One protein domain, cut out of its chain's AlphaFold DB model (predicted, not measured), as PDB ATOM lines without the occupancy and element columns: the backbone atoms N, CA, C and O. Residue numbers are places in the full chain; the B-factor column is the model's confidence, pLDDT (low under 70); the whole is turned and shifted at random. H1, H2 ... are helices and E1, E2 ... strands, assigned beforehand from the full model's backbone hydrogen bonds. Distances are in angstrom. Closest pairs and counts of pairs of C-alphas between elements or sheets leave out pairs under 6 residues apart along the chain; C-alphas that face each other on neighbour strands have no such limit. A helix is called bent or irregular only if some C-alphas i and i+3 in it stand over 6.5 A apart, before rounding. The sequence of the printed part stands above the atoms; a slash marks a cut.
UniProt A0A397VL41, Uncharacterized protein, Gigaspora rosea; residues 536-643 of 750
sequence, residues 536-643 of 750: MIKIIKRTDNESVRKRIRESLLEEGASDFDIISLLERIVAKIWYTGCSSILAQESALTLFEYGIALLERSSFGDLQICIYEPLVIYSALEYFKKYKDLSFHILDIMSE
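This is residues 536 to 643 of the 750 residues of an uncharacterized protein of Gigaspora rosea (UniProt A0A397VL41). Helix H3 runs through the core, with H5 and H6 crossing it, H4 meeting it near its first residues, and a small three-stranded sheet beside its later part, under H4. H1 packs on H5, and the part of the chain through H2 sticks out from the body with residues 544 to 552 and 555 to 560. The printed part has 108 residues, mostly helix in its named elements, in the order H1 H2 H3 E1 H4 E2 E3 H5 H6; the sheet's order is E1 E3 E2, antiparallel. It is compact, with a radius of gyration of the C-alphas of 14.3 A and spans of 37 by 35 by 28 A.

H1, residues 536 to 544, touches H5, residues 617 to 630, the closest C-alphas being Met 536 and Ala 623 at 5.4 A, at a steep tilt of 68 degrees, only just short of about perpendicular. H2, residues 547 to 558, touches no helix. H3, residues 566 to 580, is the hub, touching three helices. With residues 570 to 575 alone it touches H5, closest C-alphas Val 574 and Ile 620 at 6.2 A. With residues 572 to 576 alone it touches H6, residues 633 to 642, closest C-alphas Arg 572 and His 636 at 6.4 A, about perpendicular at 90 degrees. With residues 566 to 570 alone it touches H4, residues 589 to 596, closest C-alphas Ile 566 and Leu 594 at 6.9 A. E1, residues 584 to 586, and E3, residues 610 to 614, are antiparallel, with N 586 and O 612 2.9 A apart, within hydrogen-bond range. E2, residues 601 to 604, forms a hairpin with E3, with N 611 and O 603 at 2.8 A. H3 and H4 on one face of this sheet make two layers; H4 has a height over the sheet of 8.3 A. E1, H4 and E2 form a split strand-helix-strand unit, two strands running the same way with E3 between them, its crossover right-handed. Every O i to N i+4 pair is within hydrogen-bond range in H1, H3 and H5, but 7 of 8 in H2, 3 of 6 in H6 and 1 of 4 in H4, which has 4 of 5 O i to N i+3 pairs within range.

H1 begins at C-alpha 536 (222.346, 163.551, 182.859). H3 measures 20.9 A, H5 20.1 A and H2 16.8 A. H4 is irregular, only just: C-alphas 590 and 593 are 6.51 A apart. H6 measures 15.5 A and ends at C-alpha 642 (198.280, 156.360, 175.687).

The C-alphas farthest apart are Phe 607 and Lys 629, 40.0 A. The printed part has no cut and no long link. The mean pLDDT of the printed part is 70.5, and it is under 70 in residues 543 to 564, 583 to 592, 607 to 608 and 632 to 643.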
ATOM      1  N   MET A 536     222.920 164.886 183.013       88.94
ATOM      2  CA  MET A 536     222.346 163.551 182.859       88.94
ATOM      3  C   MET A 536     223.318 162.435 183.252       88.94
ATOM      4  O   MET A 536     222.927 161.496 183.937       88.94
ATOM      5  N   ILE A 537     224.608 162.556 182.923       87.56
ATOM      6  CA  ILE A 537     225.613 161.557 183.327       87.56
ATOM      7  C   ILE A 537     225.777 161.515 184.849       87.56
ATOM      8  O   ILE A 537     225.859 160.434 185.432       87.56
ATOM      9  N   LYS A 538     225.760 162.671 185.522       85.69
ATOM     10  CA  LYS A 538     225.761 162.720 186.993       85.69
ATOM     11  C   LYS A 538     224.523 162.065 187.596       85.69
ATOM     12  O   LYS A 538     224.636 161.450 188.651       85.69
ATOM     13  N   ILE A 539     223.364 162.204 186.955       80.81
ATOM     14  CA  ILE A 539     222.121 161.560 187.391       80.81
ATOM     15  C   ILE A 539     222.234 160.043 187.252       80.81
ATOM     16  O   ILE A 539     222.016 159.351 188.236       80.81
ATOM     17  N   ILE A 540     222.647 159.535 186.089       79.94
ATOM     18  CA  ILE A 540     222.815 158.090 185.857       79.94
ATOM     19  C   ILE A 540     223.783 157.486 186.877       79.94
ATOM     20  O   ILE A 540     223.422 156.554 187.587       79.94
ATOM     21  N   LYS A 541     224.954 158.108 187.076       79.19
ATOM     22  CA  LYS A 541     225.922 157.671 188.097       79.19
ATOM     23  C   LYS A 541     225.348 157.670 189.516       79.19
ATOM     24  O   LYS A 541     225.796 156.880 190.340       79.19
ATOM     25  N   ARG A 542     224.410 158.570 189.836       72.19
ATOM     26  CA  ARG A 542     223.730 158.586 191.142       72.19
ATOM     27  C   ARG A 542     222.710 157.461 191.248       72.19
ATOM     28  O   ARG A 542     222.664 156.818 192.285       72.19
ATOM     29  N   THR A 543     221.940 157.206 190.194       68.19
ATOM     30  CA  THR A 543     220.981 156.096 190.149       68.19
ATOM     31  C   THR A 543     221.683 154.736 190.249       68.19
ATOM     32  O   THR A 543     221.186 153.856 190.944       68.19
ATOM     33  N   ASP A 544     222.860 154.583 189.631       65.62
ATOM     34  CA  ASP A 544     223.614 153.320 189.603       65.62
ATOM     35  C   ASP A 544     224.359 153.004 190.917       65.62
ATOM     36  O   ASP A 544     224.524 151.838 191.269       65.62
ATOM     37  N   ASN A 545     224.811 154.022 191.662       57.38
ATOM     38  CA  ASN A 545     225.615 153.848 192.887       57.38
ATOM     39  C   ASN A 545     224.792 153.591 194.169       57.38
ATOM     40  O   ASN A 545     225.348 153.527 195.265       57.38
ATOM     41  N   GLU A 546     223.471 153.461 194.080       55.81
ATOM     42  CA  GLU A 546     222.590 153.444 195.251       55.81
ATOM     43  C   GLU A 546     222.316 152.037 195.795       55.81
ATOM     44  O   GLU A 546     221.268 151.459 195.544       55.81
ATOM     45  N   SER A 547     223.194 151.496 196.639       50.28
ATOM     46  CA  SER A 547     222.843 150.329 197.470       50.28
ATOM     47  C   SER A 547     221.812 150.669 198.567       50.28
ATOM     48  O   SER A 547     221.007 149.819 198.945       50.28
ATOM     49  N   VAL A 548     221.792 151.919 199.051       48.78
ATOM     50  CA  VAL A 548     220.948 152.380 200.176       48.78
ATOM     51  C   VAL A 548     219.593 152.914 199.714       48.78
ATOM     52  O   VAL A 548     218.551 152.491 200.216       48.78
ATOM     53  N   ARG A 549     219.549 153.794 198.703       51.31
ATOM     54  CA  ARG A 549     218.253 154.240 198.155       51.31
ATOM     55  C   ARG A 549     217.536 153.130 197.395       51.31
ATOM     56  O   ARG A 549     216.316 153.174 197.310       51.31
ATOM     57  N   LYS A 550     218.257 152.104 196.925       52.00
ATOM     58  CA  LYS A 550     217.649 150.852 196.470       52.00
ATOM     59  C   LYS A 550     216.884 150.152 197.598       52.00
ATOM     60  O   LYS A 550     215.737 149.814 197.367       52.00
ATOM     61  N   ARG A 551     217.421 150.060 198.824       50.09
ATOM     62  CA  ARG A 551     216.685 149.526 199.991       50.09
ATOM     63  C   ARG A 551     215.501 150.396 200.423       50.09
ATOM     64  O   ARG A 551     214.444 149.870 200.751       50.09
ATOM     65  N   ILE A 552     215.639 151.725 200.379       48.56
ATOM     66  CA  ILE A 552     214.506 152.641 200.616       48.56
ATOM     67  C   ILE A 552     213.429 152.442 199.537       48.56
ATOM     68  O   ILE A 552     212.252 152.377 199.869       48.56
ATOM     69  N   ARG A 553     213.810 152.286 198.260       50.09
ATOM     70  CA  ARG A 553     212.889 151.928 197.168       50.09
ATOM     71  C   ARG A 553     212.247 150.560 197.379       50.09
ATOM     72  O   ARG A 553     211.044 150.456 197.216       50.09
ATOM     73  N   GLU A 554     213.008 149.542 197.769       49.41
ATOM     74  CA  GLU A 554     212.509 148.190 198.055       49.41
ATOM     75  C   GLU A 554     211.483 148.203 199.198       49.41
ATOM     76  O   GLU A 554     210.397 147.656 199.046       49.41
ATOM     77  N   SER A 555     211.744 148.944 200.278       44.59
ATOM     78  CA  SER A 555     210.771 149.160 201.359       44.59
ATOM     79  C   SER A 555     209.516 149.917 200.892       44.59
ATOM     80  O   SER A 555     208.425 149.658 201.389       44.59
ATOM     81  N   LEU A 556     209.635 150.825 199.917       44.38
ATOM     82  CA  LEU A 556     208.488 151.518 199.314       44.38
ATOM     83  C   LEU A 556     207.681 150.614 198.367       44.38
ATOM     84  O   LEU A 556     206.462 150.762 198.280       44.38
ATOM     85  N   LEU A 557     208.339 149.679 197.674       47.03
ATOM     86  CA  LEU A 557     207.692 148.642 196.860       47.03
ATOM     87  C   LEU A 557     206.873 147.685 197.745       47.03
ATOM     88  O   LEU A 557     205.765 147.303 197.369       47.03
ATOM     89  N   GLU A 558     207.365 147.358 198.945       47.00
ATOM     90  CA  GLU A 558     206.632 146.568 199.949       47.00
ATOM     91  C   GLU A 558     205.370 147.283 200.477       47.00
ATOM     92  O   GLU A 558     204.382 146.625 200.804       47.00
ATOM     93  N   GLU A 559     205.349 148.622 200.483       43.72
ATOM     94  CA  GLU A 559     204.172 149.449 200.812       43.72
ATOM     95  C   GLU A 559     203.203 149.655 199.623       43.72
ATOM     96  O   GLU A 559     202.238 150.415 199.725       43.72
ATOM     97  N   GLY A 560     203.423 148.967 198.496       37.09
ATOM     98  CA  GLY A 560     202.528 148.984 197.335       37.09
ATOM     99  C   GLY A 560     202.833 150.059 196.287       37.09
ATOM    100  O   GLY A 560     201.988 150.319 195.427       37.09
ATOM    101  N   ALA A 561     204.015 150.688 196.320       44.62
ATOM    102  CA  ALA A 561     204.464 151.541 195.220       44.62
ATOM    103  C   ALA A 561     204.765 150.694 193.968       44.62
ATOM    104  O   ALA A 561     205.357 149.622 194.059       44.62
ATOM    105  N   SER A 562     204.369 151.164 192.783       43.69
ATOM    106  CA  SER A 562     204.779 150.550 191.513       43.69
ATOM    107  C   SER A 562     206.272 150.779 191.270       43.69
ATOM    108  O   SER A 562     206.755 151.878 191.548       43.69
ATOM    109  N   ASP A 563     206.966 149.802 190.683       43.56
ATOM    110  CA  ASP A 563     208.354 149.946 190.234       43.56
ATOM    111  C   ASP A 563     208.453 151.099 189.226       43.56
ATOM    112  O   ASP A 563     207.971 151.021 188.093       43.56
ATOM    113  N   PHE A 564     208.949 152.240 189.701       56.25
ATOM    114  CA  PHE A 564     208.908 153.502 188.982       56.25
ATOM    115  C   PHE A 564     210.308 153.828 188.476       56.25
ATOM    116  O   PHE A 564     211.127 154.403 189.200       56.25
ATOM    117  N   ASP A 565     210.599 153.459 187.227       70.56
ATOM    118  CA  ASP A 565     211.857 153.836 186.588       70.56
ATOM    119  C   ASP A 565     211.869 155.345 186.309       70.56
ATOM    120  O   ASP A 565     211.241 155.857 185.376       70.56
ATOM    121  N   ILE A 566     212.615 156.068 187.141       73.81
ATOM    122  CA  ILE A 566     212.787 157.513 187.037       73.81
ATOM    123  C   ILE A 566     213.383 157.950 185.696       73.81
ATOM    124  O   ILE A 566     213.058 159.035 185.213       73.81
ATOM    125  N   ILE A 567     214.234 157.120 185.087       77.88
ATOM    126  CA  ILE A 567     214.841 157.427 183.794       77.88
ATOM    127  C   ILE A 567     213.773 157.354 182.707       77.88
ATOM    128  O   ILE A 567     213.679 158.279 181.904       77.88
ATOM    129  N   SER A 568     212.914 156.333 182.740       76.25
ATOM    130  CA  SER A 568     211.759 156.224 181.842       76.25
ATOM    131  C   SER A 568     210.750 157.365 182.034       76.25
ATOM    132  O   SER A 568     210.244 157.902 181.047       76.25
ATOM    133  N   LEU A 569     210.474 157.802 183.273       77.69
ATOM    134  CA  LEU A 569     209.636 158.990 183.501       77.69
ATOM    135  C   LEU A 569     210.276 160.240 182.880       77.69
ATOM    136  O   LEU A 569     209.602 160.991 182.174       77.69
ATOM    137  N   LEU A 570     211.563 160.479 183.153       81.38
ATOM    138  CA  LEU A 570     212.268 161.641 182.622       81.38
ATOM    139  C   LEU A 570     212.270 161.637 181.092       81.38
ATOM    140  O   LEU A 570     212.043 162.676 180.478       81.38
ATOM    141  N   GLU A 571     212.487 160.475 180.488       80.69
ATOM    142  CA  GLU A 571     212.458 160.298 179.042       80.69
ATOM    143  C   GLU A 571     211.108 160.699 178.444       80.69
ATOM    144  O   GLU A 571     211.070 161.509 177.518       80.69
ATOM    145  N   ARG A 572     209.997 160.233 179.028       77.50
ATOM    146  CA  ARG A 572     208.639 160.616 178.603       77.50
ATOM    147  C   ARG A 572     208.394 162.119 178.716       77.50
ATOM    148  O   ARG A 572     207.842 162.725 177.798       77.50
ATOM    149  N   ILE A 573     208.827 162.738 179.816       79.81
ATOM    150  CA  ILE A 573     208.688 164.187 180.033       79.81
ATOM    151  C   ILE A 573     209.492 164.972 178.995       79.81
ATOM    152  O   ILE A 573     208.974 165.910 178.390       79.81
ATOM    153  N   VAL A 574     210.752 164.594 178.774       84.06
ATOM    154  CA  VAL A 574     211.644 165.271 177.823       84.06
ATOM    155  C   VAL A 574     211.132 165.101 176.397       84.06
ATOM    156  O   VAL A 574     211.108 166.080 175.656       84.06
ATOM    157  N   ALA A 575     210.650 163.911 176.030       79.38
ATOM    158  CA  ALA A 575     210.002 163.677 174.744       79.38
ATOM    159  C   ALA A 575     208.770 164.578 174.570       79.38
ATOM    160  O   ALA A 575     208.629 165.243 173.545       79.38
ATOM    161  N   LYS A 576     207.912 164.686 175.593       77.44
ATOM    162  CA  LYS A 576     206.746 165.580 175.565       77.44
ATOM    163  C   LYS A 576     207.148 167.042 175.363       77.44
ATOM    164  O   LYS A 576     206.565 167.709 174.510       77.44
ATOM    165  N   ILE A 577     208.148 167.536 176.096       80.06
ATOM    166  CA  ILE A 577     208.658 168.909 175.943       80.06
ATOM    167  C   ILE A 577     209.219 169.117 174.531       80.06
ATOM    168  O   ILE A 577     208.874 170.098 173.875       80.06
ATOM    169  N   TRP A 578     210.022 168.172 174.040       82.06
ATOM    170  CA  TRP A 578     210.631 168.220 172.711       82.06
ATOM    171  C   TRP A 578     209.578 168.306 171.602       82.06
ATOM    172  O   TRP A 578     209.672 169.175 170.736       82.06
ATOM    173  N   TYR A 579     208.551 167.454 171.647       77.38
ATOM    174  CA  TYR A 579     207.547 167.362 170.588       77.38
ATOM    175  C   TYR A 579     206.396 168.353 170.699       77.38
ATOM    176  O   TYR A 579     205.672 168.484 169.721       77.38
ATOM    177  N   THR A 580     206.170 169.004 171.845       72.88
ATOM    178  CA  THR A 580     204.993 169.881 172.037       72.88
ATOM    179  C   THR A 580     205.319 171.290 172.521       72.88
ATOM    180  O   THR A 580     204.471 172.178 172.419       72.88
ATOM    181  N   GLY A 581     206.513 171.502 173.081       71.50
ATOM    182  CA  GLY A 581     206.899 172.755 173.725       71.50
ATOM    183  C   GLY A 581     206.210 173.013 175.070       71.50
ATOM    184  O   GLY A 581     206.440 174.056 175.683       71.50
ATOM    185  N   CYS A 582     205.376 172.084 175.550       70.75
ATOM    186  CA  CYS A 582     204.678 172.198 176.826       70.75
ATOM    187  C   CYS A 582     205.588 171.757 177.983       70.75
ATOM    188  O   CYS A 582     205.963 170.586 178.071       70.75
ATOM    189  N   SER A 583     205.891 172.668 178.912       68.38
ATOM    190  CA  SER A 583     206.527 172.325 180.193       68.38
ATOM    191  C   SER A 583     205.648 171.365 180.998       68.38
ATOM    192  O   SER A 583     204.419 171.448 180.952       68.38
ATOM    193  N   SER A 584     206.267 170.465 181.763       67.31
ATOM    194  CA  SER A 584     205.534 169.492 182.578       67.31
ATOM    195  C   SER A 584     205.523 169.906 184.047       67.31
ATOM    196  O   SER A 584     206.581 170.069 184.656       67.31
ATOM    197  N   ILE A 585     204.315 170.048 184.595       62.56
ATOM    198  CA  ILE A 585     204.057 170.177 186.030       62.56
ATOM    199  C   ILE A 585     203.501 168.837 186.496       62.56
ATOM    200  O   ILE A 585     202.483 168.369 185.983       62.56
ATOM    201  N   LEU A 586     204.179 168.208 187.449       67.00
ATOM    202  CA  LEU A 586     203.768 166.934 188.023       67.00
ATOM    203  C   LEU A 586     203.376 167.144 189.483       67.00
ATOM    204  O   LEU A 586     204.138 167.708 190.263       67.00
ATOM    205  N   ALA A 587     202.185 166.673 189.847       56.75
ATOM    206  CA  ALA A 587     201.660 166.724 191.215       56.75
ATOM    207  C   ALA A 587     201.738 165.364 191.937       56.75
ATOM    208  O   ALA A 587     201.208 165.208 193.033       56.75
ATOM    209  N   GLN A 588     202.351 164.351 191.314       62.22
ATOM    210  CA  GLN A 588     202.445 163.010 191.888       62.22
ATOM    211  C   GLN A 588     203.646 162.894 192.830       62.22
ATOM    212  O   GLN A 588     204.762 163.272 192.475       62.22
ATOM    213  N   GLU A 589     203.431 162.299 194.003       59.31
ATOM    214  CA  GLU A 589     204.472 162.074 195.016       59.31
ATOM    215  C   GLU A 589     205.625 161.197 194.486       59.31
ATOM    216  O   GLU A 589     206.783 161.425 194.824       59.31
ATOM    217  N   SER A 590     205.341 160.261 193.569       58.22
ATOM    218  CA  SER A 590     206.344 159.424 192.883       58.22
ATOM    219  C   SER A 590     207.383 160.237 192.098       58.22
ATOM    220  O   SER A 590     208.543 159.828 191.981       58.22
ATOM    221  N   ALA A 591     207.004 161.421 191.609       64.00
ATOM    222  CA  ALA A 591     207.887 162.305 190.865       64.00
ATOM    223  C   ALA A 591     208.863 163.087 191.769       64.00
ATOM    224  O   ALA A 591     209.815 163.657 191.238       64.00
ATOM    225  N   LEU A 592     208.703 163.087 193.108       69.88
ATOM    226  CA  LEU A 592     209.626 163.757 194.056       69.88
ATOM    227  C   LEU A 592     211.067 163.286 193.890       69.88
ATOM    228  O   LEU A 592     212.009 164.066 194.021       69.88
ATOM    229  N   THR A 593     211.229 162.036 193.483       71.88
ATOM    230  CA  THR A 593     212.519 161.455 193.150       71.88
ATOM    231  C   THR A 593     213.261 162.273 192.068       71.88
ATOM    232  O   THR A 593     214.476 162.441 192.145       71.88
ATOM    233  N   LEU A 594     212.565 162.871 191.086       77.81
ATOM    234  CA  LEU A 594     213.186 163.742 190.067       77.81
ATOM    235  C   LEU A 594     213.796 165.003 190.687       77.81
ATOM    236  O   LEU A 594     214.888 165.436 190.305       77.81
ATOM    237  N   PHE A 595     213.109 165.591 191.662       79.81
ATOM    238  CA  PHE A 595     213.637 166.707 192.437       79.81
ATOM    239  C   PHE A 595     214.877 166.286 193.244       79.81
ATOM    240  O   PHE A 595     215.893 166.985 193.226       79.81
ATOM    241  N   GLU A 596     214.839 165.112 193.876       74.62
ATOM    242  CA  GLU A 596     215.941 164.579 194.688       74.62
ATOM    243  C   GLU A 596     217.226 164.351 193.883       74.62
ATOM    244  O   GLU A 596     218.315 164.693 194.351       74.62
ATOM    245  N   TYR A 597     217.123 163.865 192.642       76.62
ATOM    246  CA  TYR A 597     218.287 163.741 191.753       76.62
ATOM    247  C   TYR A 597     218.772 165.074 191.181       76.62
ATOM    248  O   TYR A 597     219.850 165.138 190.582       76.62
ATOM    249  N   GLY A 598     218.035 166.159 191.415       79.75
ATOM    250  CA  GLY A 598     218.384 167.484 190.936       79.75
ATOM    251  C   GLY A 598     217.930 167.757 189.503       79.75
ATOM    252  O   GLY A 598     218.537 168.611 188.858       79.75
ATOM    253  N   ILE A 599     216.920 167.043 189.001       83.38
ATOM    254  CA  ILE A 599     216.355 167.222 187.653       83.38
ATOM    255  C   ILE A 599     215.262 168.285 187.662       83.38
ATOM    256  O   ILE A 599     215.177 169.096 186.748       83.38
ATOM    257  N   ALA A 600     214.435 168.274 188.701       84.69
ATOM    258  CA  ALA A 600     213.257 169.115 188.772       84.69
ATOM    259  C   ALA A 600     213.327 170.120 189.920       84.69
ATOM    260  O   ALA A 600     214.056 169.932 190.901       84.69
ATOM    261  N   LEU A 601     212.547 171.184 189.793       85.31
ATOM    262  CA  LEU A 601     212.330 172.183 190.829       85.31
ATOM    263  C   LEU A 601     211.093 171.808 191.646       85.31
ATOM    264  O   LEU A 601     210.164 171.196 191.121       85.31
ATOM    265  N   LEU A 602     211.115 172.135 192.937       80.81
ATOM    266  CA  LEU A 602     210.006 171.898 193.856       80.81
ATOM    267  C   LEU A 602     209.349 173.230 194.195       80.81
ATOM    268  O   LEU A 602     210.019 174.159 194.646       80.81
ATOM    269  N   GLU A 603     208.037 173.296 194.025       78.00
ATOM    270  CA  GLU A 603     207.241 174.496 194.249       78.00
ATOM    271  C   GLU A 603     206.017 174.190 195.112       78.00
ATOM    272  O   GLU A 603     205.570 173.047 195.199       78.00
ATOM    273  N   ARG A 604     205.460 175.218 195.762       74.69
ATOM    274  CA  ARG A 604     204.129 175.142 196.375       74.69
ATOM    275  C   ARG A 604     203.120 175.779 195.435       74.69
ATOM    276  O   ARG A 604     203.304 176.920 195.016       74.69
ATOM    277  N   SER A 605     202.051 175.053 195.139       71.25
ATOM    278  CA  SER A 605     200.915 175.558 194.379       71.25
ATOM    279  C   SER A 605     200.188 176.663 195.151       71.25
ATOM    280  O   SER A 605     200.326 176.792 196.371       71.25
ATOM    281  N   SER A 606     199.328 177.413 194.458       71.06
ATOM    282  CA  SER A 606     198.418 178.386 195.082       71.06
ATOM    283  C   SER A 606     197.487 177.767 196.133       71.06
ATOM    284  O   SER A 606     196.973 178.478 196.992       71.06
ATOM    285  N   PHE A 607     197.275 176.449 196.076       65.12
ATOM    286  CA  PHE A 607     196.461 175.684 197.023       65.12
ATOM    287  C   PHE A 607     197.289 175.064 198.164       65.12
ATOM    288  O   PHE A 607     196.725 174.456 199.069       65.12
ATOM    289  N   GLY A 608     198.613 175.260 198.165       66.69
ATOM    290  CA  GLY A 608     199.535 174.814 199.215       66.69
ATOM    291  C   GLY A 608     200.188 173.450 198.975       66.69
ATOM    292  O   GLY A 608     201.084 173.077 199.740       66.69
ATOM    293  N   ASP A 609     199.787 172.745 197.915       71.12
ATOM    294  CA  ASP A 609     200.313 171.430 197.539       71.12
ATOM    295  C   ASP A 609     201.699 171.524 196.903       71.12
ATOM    296  O   ASP A 609     202.009 172.486 196.200       71.12
ATOM    297  N   LEU A 610     202.531 170.505 197.113       74.12
ATOM    298  CA  LEU A 610     203.842 170.424 196.471       74.12
ATOM    299  C   LEU A 610     203.701 170.014 195.004       74.12
ATOM    300  O   LEU A 610     203.017 169.046 194.680       74.12
ATOM    301  N   GLN A 611     204.379 170.743 194.127       78.44
ATOM    302  CA  GLN A 611     204.420 170.503 192.691       78.44
ATOM    303  C   GLN A 611     205.860 170.448 192.204       78.44
ATOM    304  O   GLN A 611     206.757 171.072 192.772       78.44
ATOM    305  N   ILE A 612     206.066 169.683 191.139       79.69
ATOM    306  CA  ILE A 612     207.373 169.463 190.542       79.69
ATOM    307  C   ILE A 612     207.373 170.026 189.134       79.69
ATOM    308  O   ILE A 612     206.547 169.639 188.305       79.69
ATOM    309  N   CYS A 613     208.329 170.908 188.872       82.75
ATOM    310  CA  CYS A 613     208.443 171.642 187.623       82.75
ATOM    311  C   CYS A 613     209.741 171.259 186.904       82.75
ATOM    312  O   CYS A 613     210.828 171.324 187.484       82.75
ATOM    313  N   ILE A 614     209.642 170.887 185.625       85.62
ATOM    314  CA  ILE A 614     210.799 170.704 184.737       85.62
ATOM    315  C   ILE A 614     210.659 171.669 183.565       85.62
ATOM    316  O   ILE A 614     209.827 171.471 182.679       85.62
ATOM    317  N   TYR A 615     211.484 172.714 183.575       84.50
ATOM    318  CA  TYR A 615     211.518 173.729 182.519       84.50
ATOM    319  C   TYR A 615     212.933 174.245 182.198       84.50
ATOM    320  O   TYR A 615     213.099 175.014 181.257       84.50
ATOM    321  N   GLU A 616     213.957 173.842 182.958       89.81
ATOM    322  CA  GLU A 616     215.317 174.380 182.833       89.81
ATOM    323  C   GLU A 616     215.990 173.909 181.528       89.81
ATOM    324  O   GLU A 616     216.220 172.702 181.371       89.81
ATOM    325  N   PRO A 617     216.372 174.815 180.603       90.19
ATOM    326  CA  PRO A 617     216.849 174.419 179.276       90.19
ATOM    327  C   PRO A 617     218.101 173.542 179.301       90.19
ATOM    328  O   PRO A 617     218.165 172.550 178.582       90.19
ATOM    329  N   LEU A 618     219.079 173.836 180.166       92.19
ATOM    330  CA  LEU A 618     220.285 173.005 180.296       92.19
ATOM    331  C   LEU A 618     219.971 171.581 180.776       92.19
ATOM    332  O   LEU A 618     220.600 170.630 180.311       92.19
ATOM    333  N   VAL A 619     218.997 171.418 181.677       91.50
ATOM    334  CA  VAL A 619     218.597 170.098 182.191       91.50
ATOM    335  C   VAL A 619     217.894 169.301 181.097       91.50
ATOM    336  O   VAL A 619     218.268 168.158 180.836       91.50
ATOM    337  N   ILE A 620     216.917 169.920 180.426       89.94
ATOM    338  CA  ILE A 620     216.151 169.285 179.347       89.94
ATOM    339  C   ILE A 620     217.085 168.911 178.193       89.94
ATOM    340  O   ILE A 620     217.017 167.786 177.703       89.94
ATOM    341  N   TYR A 621     218.001 169.801 177.797       90.94
ATOM    342  CA  TYR A 621     218.948 169.527 176.717       90.94
ATOM    343  C   TYR A 621     219.915 168.403 177.064       90.94
ATOM    344  O   TYR A 621     220.156 167.527 176.242       90.94
ATOM    345  N   SER A 622     220.456 168.401 178.286       92.56
ATOM    346  CA  SER A 622     221.348 167.332 178.747       92.56
ATOM    347  C   SER A 622     220.660 165.966 178.696       92.56
ATOM    348  O   SER A 622     221.247 164.998 178.214       92.56
ATOM    349  N   ALA A 623     219.402 165.890 179.139       90.06
ATOM    350  CA  ALA A 623     218.615 164.667 179.056       90.06
ATOM    351  C   ALA A 623     218.312 164.280 177.597       90.06
ATOM    352  O   ALA A 623     218.477 163.122 177.224       90.06
ATOM    353  N   LEU A 624     217.941 165.245 176.753       89.06
ATOM    354  CA  LEU A 624     217.661 165.025 175.334       89.06
ATOM    355  C   LEU A 624     218.873 164.459 174.581       89.06
ATOM    356  O   LEU A 624     218.735 163.469 173.868       89.06
ATOM    357  N   GLU A 625     220.051 165.066 174.736       89.75
ATOM    358  CA  GLU A 625     221.291 164.613 174.087       89.75
ATOM    359  C   GLU A 625     221.704 163.219 174.571       89.75
ATOM    360  O   GLU A 625     222.139 162.380 173.780       89.75
ATOM    361  N   TYR A 626     221.506 162.932 175.860       89.69
ATOM    362  CA  TYR A 626     221.693 161.590 176.398       89.69
ATOM    363  C   TYR A 626     220.744 160.581 175.745       89.69
ATOM    364  O   TYR A 626     221.204 159.573 175.210       89.69
ATOM    365  N   PHE A 627     219.435 160.847 175.723       86.19
ATOM    366  CA  PHE A 627     218.477 159.912 175.134       86.19
ATOM    367  C   PHE A 627     218.712 159.723 173.638       86.19
ATOM    368  O   PHE A 627     218.779 158.583 173.206       86.19
ATOM    369  N   LYS A 628     218.970 160.787 172.866       83.69
ATOM    370  CA  LYS A 628     219.300 160.686 171.431       83.69
ATOM    371  C   LYS A 628     220.510 159.798 171.141       83.69
ATOM    372  O   LYS A 628     220.572 159.176 170.084       83.69
ATOM    373  N   LYS A 629     221.488 159.751 172.050       84.50
ATOM    374  CA  LYS A 629     222.685 158.920 171.888       84.50
ATOM    375  C   LYS A 629     222.406 157.431 172.108       84.50
ATOM    376  O   LYS A 629     223.049 156.600 171.471       84.50
ATOM    377  N   TYR A 630     221.500 157.094 173.025       77.06
ATOM    378  CA  TYR A 630     221.305 155.716 173.491       77.06
ATOM    379  C   TYR A 630     219.954 155.101 173.101       77.06
ATOM    380  O   TYR A 630     219.788 153.888 173.220       77.06
ATOM    381  N   LYS A 631     218.989 155.909 172.656       72.12
ATOM    382  CA  LYS A 631     217.599 155.528 172.381       72.12
ATOM    383  C   LYS A 631     217.042 156.319 171.189       72.12
ATOM    384  O   LYS A 631     217.535 157.390 170.843       72.12
ATOM    385  N   ASP A 632     215.987 155.793 170.568       69.31
ATOM    386  CA  ASP A 632     215.199 156.530 169.574       69.31
ATOM    387  C   ASP A 632     213.947 157.106 170.253       69.31
ATOM    388  O   ASP A 632     213.011 156.376 170.586       69.31
ATOM    389  N   LEU A 633     213.932 158.425 170.459       68.00
ATOM    390  CA  LEU A 633     212.824 159.140 171.107       68.00
ATOM    391  C   LEU A 633     211.492 159.003 170.349       68.00
ATOM    392  O   LEU A 633     210.435 159.185 170.955       68.00
ATOM    393  N   SER A 634     211.524 158.615 169.067       65.00
ATOM    394  CA  SER A 634     210.324 158.385 168.252       65.00
ATOM    395  C   SER A 634     209.397 157.322 168.863       65.00
ATOM    396  O   SER A 634     208.188 157.363 168.644       65.00
ATOM    397  N   PHE A 635     209.928 156.379 169.658       65.19
ATOM    398  CA  PHE A 635     209.125 155.342 170.320       65.19
ATOM    399  C   PHE A 635     208.180 155.900 171.399       65.19
ATOM    400  O   PHE A 635     207.104 155.339 171.607       65.19
ATOM    401  N   HIS A 636     208.512 157.031 172.033       65.31
ATOM    402  CA  HIS A 636     207.672 157.638 173.075       65.31
ATOM    403  C   HIS A 636     206.480 158.419 172.542       65.31
ATOM    404  O   HIS A 636     205.580 158.760 173.309       65.31
ATOM    405  N   ILE A 637     206.411 158.642 171.230       63.28
ATOM    406  CA  ILE A 637     205.207 159.187 170.608       63.28
ATOM    407  C   ILE A 637     204.011 158.260 170.900       63.28
ATOM    408  O   ILE A 637     202.927 158.753 171.188       63.28
ATOM    409  N   LEU A 638     204.226 156.936 170.956       58.28
ATOM    410  CA  LEU A 638     203.199 155.953 171.327       58.28
ATOM    411  C   LEU A 638     202.772 156.036 172.804       58.28
ATOM    412  O   LEU A 638     201.601 155.828 173.117       58.28
ATOM    413  N   ASP A 639     203.688 156.378 173.713       58.00
ATOM    414  CA  ASP A 639     203.371 156.581 175.133       58.00
ATOM    415  C   ASP A 639     202.555 157.866 175.337       58.00
ATOM    416  O   ASP A 639     201.536 157.840 176.029       58.00
ATOM    417  N   ILE A 640     202.943 158.967 174.673       59.00
ATOM    418  CA  ILE A 640     202.186 160.233 174.667       59.00
ATOM    419  C   ILE A 640     200.753 159.991 174.162       59.00
ATOM    420  O   ILE A 640     199.813 160.593 174.675       59.00
ATOM    421  N   MET A 641     200.558 159.071 173.207       54.00
ATOM    422  CA  MET A 641     199.224 158.671 172.741       54.00
ATOM    423  C   MET A 641     198.393 157.950 173.804       54.00
ATOM    424  O   MET A 641     197.178 158.128 173.822       54.00
ATOM    425  N   SER A 642     199.006 157.130 174.663       52.69
ATOM    426  CA  SER A 642     198.280 156.360 175.687       52.69
ATOM    427  C   SER A 642     197.644 157.246 176.767       52.69
ATOM    428  O   SER A 642     196.622 156.879 177.344       52.69
ATOM    429  N   GLU A 643     198.209 158.437 176.996       53.72
ATOM    430  CA  GLU A 643     197.685 159.452 177.923       53.72
ATOM    431  C   GLU A 643     196.525 160.270 177.323       53.72
ATOM    432  O   GLU A 643     195.786 160.937 178.050       53.72
TER     433      GLU A 643